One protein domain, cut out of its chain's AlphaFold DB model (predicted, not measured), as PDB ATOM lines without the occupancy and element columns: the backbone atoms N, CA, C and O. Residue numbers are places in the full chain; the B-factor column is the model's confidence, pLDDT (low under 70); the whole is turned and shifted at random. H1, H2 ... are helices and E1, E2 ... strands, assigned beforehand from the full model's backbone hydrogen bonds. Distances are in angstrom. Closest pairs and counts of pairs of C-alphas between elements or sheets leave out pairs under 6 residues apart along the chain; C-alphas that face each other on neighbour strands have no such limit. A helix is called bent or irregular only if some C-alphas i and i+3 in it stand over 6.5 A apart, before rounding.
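Overview. This is residues 49 to 144 of the 184 residues of an uncharacterized protein of Prolixibacteraceae bacterium (UniProt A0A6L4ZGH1). One twisted sheet of five antiparallel strands makes a wall, and a single bent helix, its two arms set in a V, covers one face of it; the other face bears no named helix. The printed part has 96 residues, with one named helix and then five named strands along the chain, H1 E1 E2 E3 E4 E5, and the sheet's order is E1 E2 E3 E4 E5. The class is mixed, helices and strands. The whole is compact and rounded, with a radius of gyration of the C-alphas of 12.8 A and spans of 35 by 30 by 24 A.

Arrangement. After residues 49 to 61, a stretch with no named element, comes H1, residues 62 to 85, assigned as one helix by its hydrogen bonds but bent: C-alphas 71 and 74 are 9.3 A apart. Its arms, H1a up to residue 71 and H1b from residue 74, are close but not clearly touching, with closest C-alphas Ile 69 and Tyr 76 at 5.6 A; they run opposite ways at a steep tilt of 54 degrees. H1b is itself irregular, with C-alphas 74 and 77 7.1 A apart. In H1a every O i to N i+4 pair is within hydrogen-bond range, in H1b 7 of 8. The strands E1, residues 92 to 94, E2, 97 to 103, E3, 111 to 117, E4, 122 to 128, and E5, 137 to 140, form a meander, each the antiparallel neighbour of the one before, joined as hairpins. Pairs within hydrogen-bond range are N 92 and O 99 at 2.8 A for E1 and E2, N 112 and O 102 at 2.7 A for E2 and E3, N 124 and O 115 at 2.8 A for E3 and E4, and N 138 and O 127 at 2.8 A for E4 and E5. Residues 87 to 88 also pair, antiparallel, with residues 102 to 103 of E2. Both arms are on the same face of the sheet. H1a, at a height of 9.3 A over the sheet, lies over E3 and E4, across the strands; its closest C-alphas with E4 are Glu 67 and Met 123, 6.5 A apart. H1b lies over E2 and E3, but only just, with 3 of its C-alphas on each; its closest C-alphas with E2 are Val 83 and Ile 102, 7.0 A apart. E1 and E5, the edge strands, are apart.

Along the chain. H1a begins at C-alpha 62, (144.889, 127.451, 184.929), and is 14.2 A long; H1b is 19.1 A. E2, E3 and E4 measure 19.3, 19.8 and 20.2 A. E5 ends at C-alpha 140, (160.852, 136.197, 181.716).

Size, cuts and confidence. The C-alphas farthest apart are those of His 106 and Val 119, 35.3 A. The printed part has no cut, and no link is long. The mean pLDDT of the printed part is 94.0; residue 108 alone is under 70.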
ATOM      1  N   VAL A  49     140.118 139.290 175.824       96.94
ATOM      2  CA  VAL A  49     140.389 140.501 175.036       96.94
ATOM      3  C   VAL A  49     139.230 141.495 175.173       96.94
ATOM      4  O   VAL A  49     138.063 141.122 175.025       96.94
ATOM      5  N   GLY A  50     139.563 142.755 175.454       97.00
ATOM      6  CA  GLY A  50     138.614 143.841 175.698       97.00
ATOM      7  C   GLY A  50     138.088 143.922 177.134       97.00
ATOM      8  O   GLY A  50     137.122 144.642 177.374       97.00
ATOM      9  N   LYS A  51     138.676 143.186 178.086       96.44
ATOM     10  CA  LYS A  51     138.283 143.192 179.505       96.44
ATOM     11  C   LYS A  51     139.481 143.494 180.399       96.44
ATOM     12  O   LYS A  51     140.605 143.149 180.049       96.44
ATOM     13  N   TYR A  52     139.236 144.069 181.571       94.38
ATOM     14  CA  TYR A  52     140.266 144.260 182.593       94.38
ATOM     15  C   TYR A  52     140.648 142.922 183.236       94.38
ATOM     16  O   TYR A  52     139.781 142.136 183.634       94.38
ATOM     17  N   SER A  53     141.946 142.635 183.350       91.56
ATOM     18  CA  SER A  53     142.415 141.312 183.791       91.56
ATOM     19  C   SER A  53     142.028 140.980 185.239       91.56
ATOM     20  O   SER A  53     141.656 139.836 185.504       91.56
ATOM     21  N   LYS A  54     141.998 141.963 186.156       90.88
ATOM     22  CA  LYS A  54     141.546 141.780 187.556       90.88
ATOM     23  C   LYS A  54     140.025 141.812 187.744       90.88
ATOM     24  O   LYS A  54     139.540 141.361 188.774       90.88
ATOM     25  N   GLU A  55     139.265 142.299 186.765       92.56
ATOM     26  CA  GLU A  55     137.790 142.230 186.782       92.56
ATOM     27  C   GLU A  55     137.261 140.912 186.196       92.56
ATOM     28  O   GLU A  55     136.056 140.671 186.115       92.56
ATOM     29  N   THR A  56     138.170 140.038 185.765       92.75
ATOM     30  CA  THR A  56     137.866 138.716 185.227       92.75
ATOM     31  C   THR A  56     138.646 137.649 185.986       92.75
ATOM     32  O   THR A  56     139.454 137.935 186.863       92.75
ATOM     33  N   ASN A  57     138.440 136.385 185.630       93.94
ATOM     34  CA  ASN A  57     139.226 135.275 186.158       93.94
ATOM     35  C   ASN A  57     140.532 135.045 185.368       93.94
ATOM     36  O   ASN A  57     140.962 133.901 185.251       93.94
ATOM     37  N   PHE A  58     141.141 136.087 184.785       95.94
ATOM     38  CA  PHE A  58     142.337 135.944 183.942       95.94
ATOM     39  C   PHE A  58     143.504 135.298 184.700       95.94
ATOM     40  O   PHE A  58     144.053 134.303 184.236       95.94
ATOM     41  N   PHE A  59     143.833 135.796 185.896       95.56
ATOM     42  CA  PHE A  59     144.904 135.233 186.733       95.56
ATOM     43  C   PHE A  59     144.537 133.894 187.387       95.56
ATOM     44  O   PHE A  59     145.422 133.112 187.726       95.56
ATOM     45  N   GLU A  60     143.241 133.595 187.506       95.19
ATOM     46  CA  GLU A  60     142.749 132.296 187.988       95.19
ATOM     47  C   GLU A  60     142.646 131.248 186.872       95.19
ATOM     48  O   GLU A  60     142.379 130.074 187.132       95.19
ATOM     49  N   ASN A  61     142.854 131.645 185.615       96.31
ATOM     50  CA  ASN A  61     142.891 130.718 184.498       96.31
ATOM     51  C   ASN A  61     144.088 129.767 184.661       96.31
ATOM     52  O   ASN A  61     145.232 130.214 184.726       96.31
ATOM     53  N   GLU A  62     143.840 128.453 184.682       96.00
ATOM     54  CA  GLU A  62     144.889 127.451 184.929       96.00
ATOM     55  C   GLU A  62     146.074 127.570 183.968       96.00
ATOM     56  O   GLU A  62     147.217 127.392 184.382       96.00
ATOM     57  N   LEU A  63     145.825 127.886 182.692       96.00
ATOM     58  CA  LEU A  63     146.899 128.053 181.717       96.00
ATOM     59  C   LEU A  63     147.768 129.266 182.063       96.00
ATOM     60  O   LEU A  63     148.990 129.148 182.077       96.00
ATOM     61  N   VAL A  64     147.141 130.407 182.368       97.06
ATOM     62  CA  VAL A  64     147.854 131.642 182.730       97.06
ATOM     63  C   VAL A  64     148.676 131.419 183.994       97.06
ATOM     64  O   VAL A  64     149.877 131.679 184.005       97.06
ATOM     65  N   LYS A  65     148.054 130.863 185.034       97.06
ATOM     66  CA  LYS A  65     148.703 130.562 186.309       97.06
ATOM     67  C   LYS A  65     149.897 129.623 186.146       97.06
ATOM     68  O   LYS A  65     150.973 129.906 186.666       97.06
ATOM     69  N   ASN A  66     149.730 128.527 185.406       97.38
ATOM     70  CA  ASN A  66     150.799 127.549 185.203       97.38
ATOM     71  C   ASN A  66     151.965 128.127 184.396       97.38
ATOM     72  O   ASN A  66     153.118 127.873 184.740       97.38
ATOM     73  N   GLU A  67     151.692 128.914 183.352       97.94
ATOM     74  CA  GLU A  67     152.755 129.553 182.573       97.94
ATOM     75  C   GLU A  67     153.477 130.645 183.375       97.94
ATOM     76  O   GLU A  67     154.702 130.694 183.321       97.94
ATOM     77  N   LEU A  68     152.774 131.434 184.198       98.25
ATOM     78  CA  LEU A  68     153.408 132.392 185.115       98.25
ATOM     79  C   LEU A  68     154.336 131.693 186.117       98.25
ATOM     80  O   LEU A  68     155.496 132.077 186.246       98.25
ATOM     81  N   ILE A  69     153.863 130.633 186.785       98.00
ATOM     82  CA  ILE A  69     154.690 129.837 187.710       98.00
ATOM     83  C   ILE A  69     155.932 129.306 186.987       98.00
ATOM     84  O   ILE A  69     157.044 129.390 187.507       98.00
ATOM     85  N   LYS A  70     155.750 128.781 185.774       97.62
ATOM     86  CA  LYS A  70     156.826 128.203 184.966       97.62
ATOM     87  C   LYS A  70     157.888 129.230 184.574       97.62
ATOM     88  O   LYS A  70     159.069 128.924 184.711       97.62
ATOM     89  N   ILE A  71     157.503 130.405 184.067       97.81
ATOM     90  CA  ILE A  71     158.482 131.387 183.567       97.81
ATOM     91  C   ILE A  71     159.126 132.204 184.688       97.81
ATOM     92  O   ILE A  71     160.258 132.649 184.520       97.81
ATOM     93  N   MET A  72     158.427 132.406 185.808       97.12
ATOM     94  CA  MET A  72     158.923 133.228 186.917       97.12
ATOM     95  C   MET A  72     159.639 132.420 187.995       97.12
ATOM     96  O   MET A  72     160.443 132.984 188.734       97.12
ATOM     97  N   ALA A  73     159.359 131.117 188.089       95.25
ATOM     98  CA  ALA A  73     159.902 130.234 189.115       95.25
ATOM     99  C   ALA A  73     159.776 130.863 190.521       95.25
ATOM    100  O   ALA A  73     158.662 131.118 190.989       95.25
ATOM    101  N   ASP A  74     160.898 131.151 191.178       97.12
ATOM    102  CA  ASP A  74     160.947 131.671 192.548       97.12
ATOM    103  C   ASP A  74     160.335 133.079 192.695       97.12
ATOM    104  O   ASP A  74     159.844 133.435 193.770       97.12
ATOM    105  N   ASP A  75     160.291 133.866 191.614       98.12
ATOM    106  CA  ASP A  75     159.756 135.232 191.626       98.12
ATOM    107  C   ASP A  75     158.213 135.278 191.580       98.12
ATOM    108  O   ASP A  75     157.621 136.323 191.865       98.12
ATOM    109  N   TYR A  76     157.536 134.157 191.291       97.94
ATOM    110  CA  TYR A  76     156.076 134.104 191.108       97.94
ATOM    111  C   TYR A  76     155.299 134.692 192.298       97.94
ATOM    112  O   TYR A  76     154.421 135.536 192.128       97.94
ATOM    113  N   ASN A  77     155.642 134.297 193.527       97.81
ATOM    114  CA  ASN A  77     154.923 134.771 194.716       97.81
ATOM    115  C   ASN A  77     155.138 136.269 194.975       97.81
ATOM    116  O   ASN A  77     154.257 136.929 195.522       97.81
ATOM    117  N   ALA A  78     156.311 136.808 194.628       97.25
ATOM    118  CA  ALA A  78     156.572 138.241 194.739       97.25
ATOM    119  C   ALA A  78     155.773 139.022 193.695       97.25
ATOM    120  O   ALA A  78     155.145 140.026 194.030       97.25
ATOM    121  N   TYR A  79     155.721 138.500 192.473       97.31
ATOM    122  CA  TYR A  79     154.937 139.077 191.397       97.31
ATOM    123  C   TYR A  79     153.439 139.099 191.693       97.31
ATOM    124  O   TYR A  79     152.799 140.128 191.509       97.31
ATOM    125  N   MET A  80     152.871 138.017 192.232       96.94
ATOM    126  CA  MET A  80     151.441 138.004 192.555       96.94
ATOM    127  C   MET A  80     151.068 139.040 193.625       96.94
ATOM    128  O   MET A  80     150.013 139.655 193.516       96.94
ATOM    129  N   ARG A  81     151.952 139.333 194.590       95.62
ATOM    130  CA  ARG A  81     151.747 140.448 195.539       95.62
ATOM    131  C   ARG A  81     151.778 141.817 194.854       95.62
ATOM    132  O   ARG A  81     151.021 142.718 195.222       95.62
ATOM    133  N   PHE A  82     152.638 141.983 193.849       94.69
ATOM    134  CA  PHE A  82     152.612 143.169 192.993       94.69
ATOM    135  C   PHE A  82     151.270 143.269 192.249       94.69
ATOM    136  O   PHE A  82     150.601 144.292 192.357       94.69
ATOM    137  N   VAL A  83     150.806 142.193 191.602       95.06
ATOM    138  CA  VAL A  83     149.513 142.163 190.890       95.06
ATOM    139  C   VAL A  83     148.333 142.470 191.819       95.06
ATOM    140  O   VAL A  83     147.422 143.202 191.430       95.06
ATOM    141  N   GLU A  84     148.334 141.961 193.052       93.94
ATOM    142  CA  GLU A  84     147.290 142.241 194.050       93.94
ATOM    143  C   GLU A  84     147.156 143.741 194.346       93.94
ATOM    144  O   GLU A  84     146.033 144.249 194.412       93.94
ATOM    145  N   SER A  85     148.282 144.451 194.455       91.62
ATOM    146  CA  SER A  85     148.323 145.887 194.771       91.62
ATOM    147  C   SER A  85     148.219 146.811 193.552       91.62
ATOM    148  O   SER A  85     147.804 147.959 193.699       91.62
ATOM    149  N   ALA A  86     148.558 146.324 192.359       92.44
ATOM    150  CA  ALA A  86     148.548 147.101 191.126       92.44
ATOM    151  C   ALA A  86     147.147 147.284 190.521       92.44
ATOM    152  O   ALA A  86     146.235 146.475 190.728       92.44
ATOM    153  N   GLY A  87     146.995 148.342 189.725       90.88
ATOM    154  CA  GLY A  87     145.942 148.437 188.722       90.88
ATOM    155  C   GLY A  87     146.243 147.508 187.544       90.88
ATOM    156  O   GLY A  87     147.377 147.066 187.344       90.88
ATOM    157  N   CYS A  88     145.222 147.195 186.758       91.44
ATOM    158  CA  CYS A  88     145.375 146.462 185.506       91.44
ATOM    159  C   CYS A  88     144.675 147.223 184.391       91.44
ATOM    160  O   CYS A  88     143.568 147.723 184.611       91.44
ATOM    161  N   GLY A  89     145.271 147.272 183.206       89.50
ATOM    162  CA  GLY A  89     144.563 147.772 182.042       89.50
ATOM    163  C   GLY A  89     143.777 146.674 181.334       89.50
ATOM    164  O   GLY A  89     143.509 145.581 181.860       89.50
ATOM    165  N   ILE A  90     143.312 147.030 180.142       94.12
ATOM    166  CA  ILE A  90     142.488 146.170 179.301       94.12
ATOM    167  C   ILE A  90     143.397 145.134 178.642       94.12
ATOM    168  O   ILE A  90     144.455 145.458 178.123       94.12
ATOM    169  N   VAL A  91     142.960 143.878 178.612       97.06
ATOM    170  CA  VAL A  91     143.631 142.845 177.826       97.06
ATOM    171  C   VAL A  91     143.429 143.145 176.340       97.06
ATOM    172  O   VAL A  91     142.302 143.131 175.839       97.06
ATOM    173  N   GLU A  92     144.515 143.370 175.614       97.06
ATOM    174  CA  GLU A  92     144.515 143.716 174.195       97.06
ATOM    175  C   GLU A  92     145.014 142.559 173.326       97.06
ATOM    176  O   GLU A  92     145.575 141.566 173.796       97.06
ATOM    177  N   LYS A  93     144.788 142.682 172.018       96.00
ATOM    178  CA  LYS A  93     145.300 141.749 171.017       96.00
ATOM    179  C   LYS A  93     146.150 142.512 170.006       96.00
ATOM    180  O   LYS A  93     145.620 143.332 169.261       96.00
ATOM    181  N   LEU A  94     147.430 142.164 169.943       95.19
ATOM    182  CA  LEU A  94     148.415 142.672 168.994       95.19
ATOM    183  C   LEU A  94     148.834 141.502 168.096       95.19
ATOM    184  O   LEU A  94     149.591 140.629 168.511       95.19
ATOM    185  N   ASP A  95     148.267 141.422 166.891       93.12
ATOM    186  CA  ASP A  95     148.414 140.270 165.989       93.12
ATOM    187  C   ASP A  95     148.071 138.927 166.668       93.12
ATOM    188  O   ASP A  95     146.912 138.683 167.008       93.12
ATOM    189  N   ASP A  96     149.041 138.035 166.874       94.00
ATOM    190  CA  ASP A  96     148.850 136.740 167.547       94.00
ATOM    191  C   ASP A  96     149.180 136.766 169.051       94.00
ATOM    192  O   ASP A  96     149.095 135.731 169.732       94.00
ATOM    193  N   ILE A  97     149.518 137.949 169.570       97.50
ATOM    194  CA  ILE A  97     149.906 138.199 170.955       97.50
ATOM    195  C   ILE A  97     148.724 138.794 171.719       97.50
ATOM    196  O   ILE A  97     148.110 139.775 171.304       97.50
ATOM    197  N   ILE A  98     148.404 138.190 172.858       97.44
ATOM    198  CA  ILE A  98     147.567 138.813 173.880       97.44
ATOM    199  C   ILE A  98     148.489 139.636 174.779       97.44
ATOM    200  O   ILE A  98     149.472 139.101 175.296       97.44
ATOM    201  N   TYR A  99     148.165 140.914 174.931       97.56
ATOM    202  CA  TYR A  99     148.890 141.889 175.737       97.56
ATOM    203  C   TYR A  99     148.060 142.254 176.967       97.56
ATOM    204  O   TYR A  99     146.851 142.451 176.861       97.56
ATOM    205  N   CYS A 100     148.687 142.319 178.134       96.25
ATOM    206  CA  CYS A 100     148.072 142.834 179.352       96.25
ATOM    207  C   CYS A 100     149.098 143.681 180.091       96.25
ATOM    208  O   CYS A 100     150.165 143.170 180.442       96.25
ATOM    209  N   ASP A 101     148.753 144.928 180.376       94.19
ATOM    210  CA  ASP A 101     149.533 145.815 181.223       94.19
ATOM    211  C   ASP A 101     149.021 145.775 182.672       94.19
ATOM    212  O   ASP A 101     147.841 145.556 182.978       94.19
ATOM    213  N   ILE A 102     149.954 145.940 183.598       94.56
ATOM    214  CA  ILE A 102     149.710 145.978 185.034       94.56
ATOM    215  C   ILE A 102     150.610 147.072 185.579       94.56
ATOM    216  O   ILE A 102     151.821 147.026 185.383       94.56
ATOM    217  N   SER A 103     150.060 148.061 186.267       91.75
ATOM    218  CA  SER A 103     150.865 149.168 186.780       91.75
ATOM    219  C   SER A 103     150.385 149.617 188.148       91.75
ATOM    220  O   SER A 103     149.195 149.570 188.460       91.75
ATOM    221  N   LEU A 104     151.322 150.037 188.999       88.44
ATOM    222  CA  LEU A 104     150.943 150.734 190.220       88.44
ATOM    223  C   LEU A 104     150.679 152.199 189.881       88.44
ATOM    224  O   LEU A 104     151.587 152.949 189.508       88.44
ATOM    225  N   GLU A 105     149.423 152.603 190.033       75.81
ATOM    226  CA  GLU A 105     149.008 153.978 189.802       75.81
ATOM    227  C   GLU A 105     149.727 154.927 190.773       75.81
ATOM    228  O   GLU A 105     149.930 154.624 191.949       75.81
ATOM    229  N   HIS A 106     150.120 156.101 190.277       72.56
ATOM    230  CA  HIS A 106     150.663 157.221 191.062       72.56
ATOM    231  C   HIS A 106     152.031 157.034 191.753       72.56
ATOM    232  O   HIS A 106     152.552 158.013 192.285       72.56
ATOM    233  N   VAL A 107     152.662 155.854 191.705       70.81
ATOM    234  CA  VAL A 107     154.000 155.599 192.303       70.81
ATOM    235  C   VAL A 107     155.164 155.657 191.306       70.81
ATOM    236  O   VAL A 107     156.309 155.417 191.675       70.81
ATOM    237  N   GLY A 108     154.899 156.054 190.057       64.06
ATOM    238  CA  GLY A 108     155.937 156.570 189.160       64.06
ATOM    239  C   GLY A 108     157.022 155.565 188.763       64.06
ATOM    240  O   GLY A 108     158.201 155.914 188.774       64.06
ATOM    241  N   GLY A 109     156.648 154.338 188.381       76.00
ATOM    242  CA  GLY A 109     157.619 153.469 187.708       76.00
ATOM    243  C   GLY A 109     157.353 151.977 187.704       76.00
ATOM    244  O   GLY A 109     157.932 151.290 186.882       76.00
ATOM    245  N   TYR A 110     156.470 151.468 188.557       91.38
ATOM    246  CA  TYR A 110     156.233 150.030 188.622       91.38
ATOM    247  C   TYR A 110     155.225 149.604 187.553       91.38
ATOM    248  O   TYR A 110     154.057 150.003 187.590       91.38
ATOM    249  N   ASN A 111     155.683 148.783 186.617       93.31
ATOM    250  CA  ASN A 111     154.906 148.286 185.485       93.31
ATOM    251  C   ASN A 111     155.246 146.809 185.248       93.31
ATOM    252  O   ASN A 111     156.370 146.360 185.474       93.31
ATOM    253  N   SER A 112     154.273 146.046 184.777       96.56
ATOM    254  CA  SER A 112     154.487 144.756 184.153       96.56
ATOM    255  C   SER A 112     153.658 144.625 182.881       96.56
ATOM    256  O   SER A 112     152.549 145.144 182.790       96.56
ATOM    257  N   MET A 113     154.196 143.864 181.933       97.50
ATOM    258  CA  MET A 113     153.535 143.486 180.691       97.50
ATOM    259  C   MET A 113     153.524 141.966 180.584       97.50
ATOM    260  O   MET A 113     154.589 141.341 180.589       97.50
ATOM    261  N   ILE A 114     152.344 141.368 180.451       98.31
ATOM    262  CA  ILE A 114     152.178 139.948 180.128       98.31
ATOM    263  C   ILE A 114     151.921 139.833 178.626       98.31
ATOM    264  O   ILE A 114     150.999 140.452 178.092       98.31
ATOM    265  N   LEU A 115     152.727 139.016 177.950       98.44
ATOM    266  CA  LEU A 115     152.711 138.839 176.501       98.44
ATOM    267  C   LEU A 115     152.537 137.356 176.171       98.44
ATOM    268  O   LEU A 115     153.434 136.545 176.396       98.44
ATOM    269  N   ILE A 116     151.381 136.984 175.631       98.00
ATOM    270  CA  ILE A 116     151.034 135.588 175.339       98.00
ATOM    271  C   ILE A 116     150.899 135.402 173.831       98.00
ATOM    272  O   ILE A 116     149.886 135.781 173.243       98.00
ATOM    273  N   ASN A 117     151.882 134.754 173.203       96.62
ATOM    274  CA  ASN A 117     151.772 134.334 171.808       96.62
ATOM    275  C   ASN A 117     150.904 133.071 171.728       96.62
ATOM    276  O   ASN A 117     151.324 131.974 172.107       96.62
ATOM    277  N   THR A 118     149.682 133.218 171.220       93.81
ATOM    278  CA  THR A 118     148.696 132.123 171.177       93.81
ATOM    279  C   THR A 118     148.973 131.080 170.090       93.81
ATOM    280  O   THR A 118     148.432 129.972 170.158       93.81
ATOM    281  N   VAL A 119     149.813 131.404 169.103       92.19
ATOM    282  CA  VAL A 119     150.221 130.490 168.025       92.19
ATOM    283  C   VAL A 119     151.406 129.641 168.473       92.19
ATOM    284  O   VAL A 119     151.344 128.411 168.397       92.19
ATOM    285  N   GLU A 120     152.446 130.289 168.997       94.69
ATOM    286  CA  GLU A 120     153.659 129.630 169.498       94.69
ATOM    287  C   GLU A 120     153.471 128.994 170.876       94.69
ATOM    288  O   GLU A 120     154.267 128.137 171.255       94.69
ATOM    289  N   ARG A 121     152.408 129.377 171.599       95.56
ATOM    290  CA  ARG A 121     152.069 128.878 172.943       95.56
ATOM    291  C   ARG A 121     153.164 129.174 173.948       95.56
ATOM    292  O   ARG A 121     153.636 128.299 174.674       95.56
ATOM    293  N   LYS A 122     153.582 130.433 173.938       96.94
ATOM    294  CA  LYS A 122     154.625 130.953 174.810       96.94
ATOM    295  C   LYS A 122     154.116 132.182 175.531       96.94
ATOM    296  O   LYS A 122     153.432 133.017 174.937       96.94
ATOM    297  N   MET A 123     154.471 132.267 176.804       98.44
ATOM    298  CA  MET A 123     154.273 133.445 177.628       98.44
ATOM    299  C   MET A 123     155.622 134.114 177.870       98.44
ATOM    300  O   MET A 123     156.617 133.448 178.157       98.44
ATOM    301  N   TYR A 124     155.620 135.434 177.768       98.56
ATOM    302  CA  TYR A 124     156.709 136.305 178.162       98.56
ATOM    303  C   TYR A 124     156.167 137.329 179.146       98.56
ATOM    304  O   TYR A 124     154.977 137.658 179.127       98.56
ATOM    305  N   LEU A 125     157.041 137.822 180.012       98.50
ATOM    306  CA  LEU A 125     156.662 138.794 181.022       98.50
ATOM    307  C   LEU A 125     157.788 139.796 181.213       98.50
ATOM    308  O   LEU A 125     158.906 139.407 181.534       98.50
ATOM    309  N   PHE A 126     157.490 141.073 181.024       98.00
ATOM    310  CA  PHE A 126     158.343 142.166 181.475       98.00
ATOM    311  C   PHE A 126     157.842 142.627 182.842       98.00
ATOM    312  O   PHE A 126     156.633 142.751 183.051       98.00
ATOM    313  N   TRP A 127     158.751 142.854 183.785       97.31
ATOM    314  CA  TRP A 127     158.418 143.390 185.099       97.31
ATOM    315  C   TRP A 127     159.472 144.392 185.539       97.31
ATOM    316  O   TRP A 127     160.610 144.018 185.813       97.31
ATOM    317  N   LEU A 128     159.070 145.653 185.616       95.50
ATOM    318  CA  LEU A 128     159.812 146.747 186.214       95.50
ATOM    319  C   LEU A 128     159.398 146.839 187.691       95.50
ATOM    320  O   LEU A 128     158.326 147.342 188.031       95.50
ATOM    321  N   ASN A 129     160.240 146.283 188.558       93.19
ATOM    322  CA  ASN A 129     160.037 146.144 190.002       93.19
ATOM    323  C   ASN A 129     160.631 147.326 190.801       93.19
ATOM    324  O   ASN A 129     160.881 147.243 192.001       93.19
ATOM    325  N   GLY A 130     160.828 148.456 190.136       91.12
ATOM    326  CA  GLY A 130     161.325 149.691 190.720       91.12
ATOM    327  C   GLY A 130     160.921 150.876 189.864       91.12
ATOM    328  O   GLY A 130     160.178 150.749 188.892       91.12
ATOM    329  N   THR A 131     161.437 152.049 190.191       89.12
ATOM    330  CA  THR A 131     161.310 153.198 189.296       89.12
ATOM    331  C   THR A 131     162.145 152.998 188.030       89.12
ATOM    332  O   THR A 131     163.182 152.330 188.041       89.12
ATOM    333  N   VAL A 132     161.770 153.658 186.930       89.50
ATOM    334  CA  VAL A 132     162.581 153.670 185.693       89.50
ATOM    335  C   VAL A 132     164.021 154.137 185.952       89.50
ATOM    336  O   VAL A 132     164.950 153.706 185.273       89.50
ATOM    337  N   ARG A 133     164.233 154.992 186.963       88.94
ATOM    338  CA  ARG A 133     165.565 155.447 187.386       88.94
ATOM    339  C   ARG A 133     166.381 154.344 188.061       88.94
ATOM    340  O   ARG A 133     167.589 154.292 187.839       88.94
ATOM    341  N   GLU A 134     165.747 153.500 188.868       91.62
ATOM    342  CA  GLU A 134     166.402 152.370 189.540       91.62
ATOM    343  C   GLU A 134     166.794 151.271 188.553       91.62
ATOM    344  O   GLU A 134     167.768 150.561 188.791       91.62
ATOM    345  N   LYS A 135     166.071 151.170 187.426       91.50
ATOM    346  CA  LYS A 135     166.286 150.153 186.385       91.50
ATOM    347  C   LYS A 135     166.226 148.720 186.935       91.50
ATOM    348  O   LYS A 135     166.831 147.821 186.357       91.50
ATOM    349  N   ASP A 136     165.502 148.507 188.035       93.94
ATOM    350  CA  ASP A 136     165.239 147.170 188.568       93.94
ATOM    351  C   ASP A 136     164.133 146.518 187.742       93.94
ATOM    352  O   ASP A 136     162.944 146.704 188.005       93.94
ATOM    353  N   TYR A 137     164.520 145.806 186.688       95.31
ATOM    354  CA  TYR A 137     163.586 145.103 185.823       95.31
ATOM    355  C   TYR A 137     164.053 143.679 185.528       95.31
ATOM    356  O   TYR A 137     165.240 143.350 185.572       95.31
ATOM    357  N   LYS A 138     163.094 142.831 185.165       96.62
ATOM    358  CA  LYS A 138     163.325 141.471 184.684       96.62
ATOM    359  C   LYS A 138     162.452 141.185 183.467       96.62
ATOM    360  O   LYS A 138     161.350 141.714 183.333       96.62
ATOM    361  N   ILE A 139     162.956 140.321 182.590       97.38
ATOM    362  CA  ILE A 139     162.209 139.766 181.459       97.38
ATOM    363  C   ILE A 139     162.228 138.247 181.596       97.38
ATOM    364  O   ILE A 139     163.297 137.643 181.704       97.38
ATOM    365  N   TYR A 140     161.054 137.634 181.579       98.19
ATOM    366  CA  TYR A 140     160.852 136.197 181.716       98.19
ATOM    367  C   TYR A 140     160.299 135.604 180.421       98.19
ATOM    368  O   TYR A 140     159.663 136.299 179.625       98.19
ATOM    369  N   GLY A 141     160.542 134.309 180.227       97.19
ATOM    370  CA  GLY A 141     160.183 133.558 179.024       97.19
ATOM    371  C   GLY A 141     161.409 133.020 178.283       97.19
ATOM    372  O   GLY A 141     162.552 133.253 178.681       97.19
ATOM    373  N   ASP A 142     161.156 132.278 177.207       95.69
ATOM    374  CA  ASP A 142     162.207 131.621 176.427       95.69
ATOM    375  C   ASP A 142     163.149 132.637 175.763       95.69
ATOM    376  O   ASP A 142     162.712 133.658 175.231       95.69
ATOM    377  N   ARG A 143     164.447 132.316 175.734       94.75
ATOM    378  CA  ARG A 143     165.469 133.090 175.015       94.75
ATOM    379  C   ARG A 143     165.956 132.330 173.771       94.75
ATOM    380  O   ARG A 143     166.043 131.101 173.825       94.75
ATOM    381  N   PRO A 144     166.309 133.021 172.671       95.50
ATOM    382  CA  PRO A 144     166.255 134.475 172.495       95.50
ATOM    383  C   PRO A 144     164.819 135.003 172.405       95.50
ATOM    384  O   PRO A 144     163.926 134.289 171.938       95.50
TER     385      PRO A 144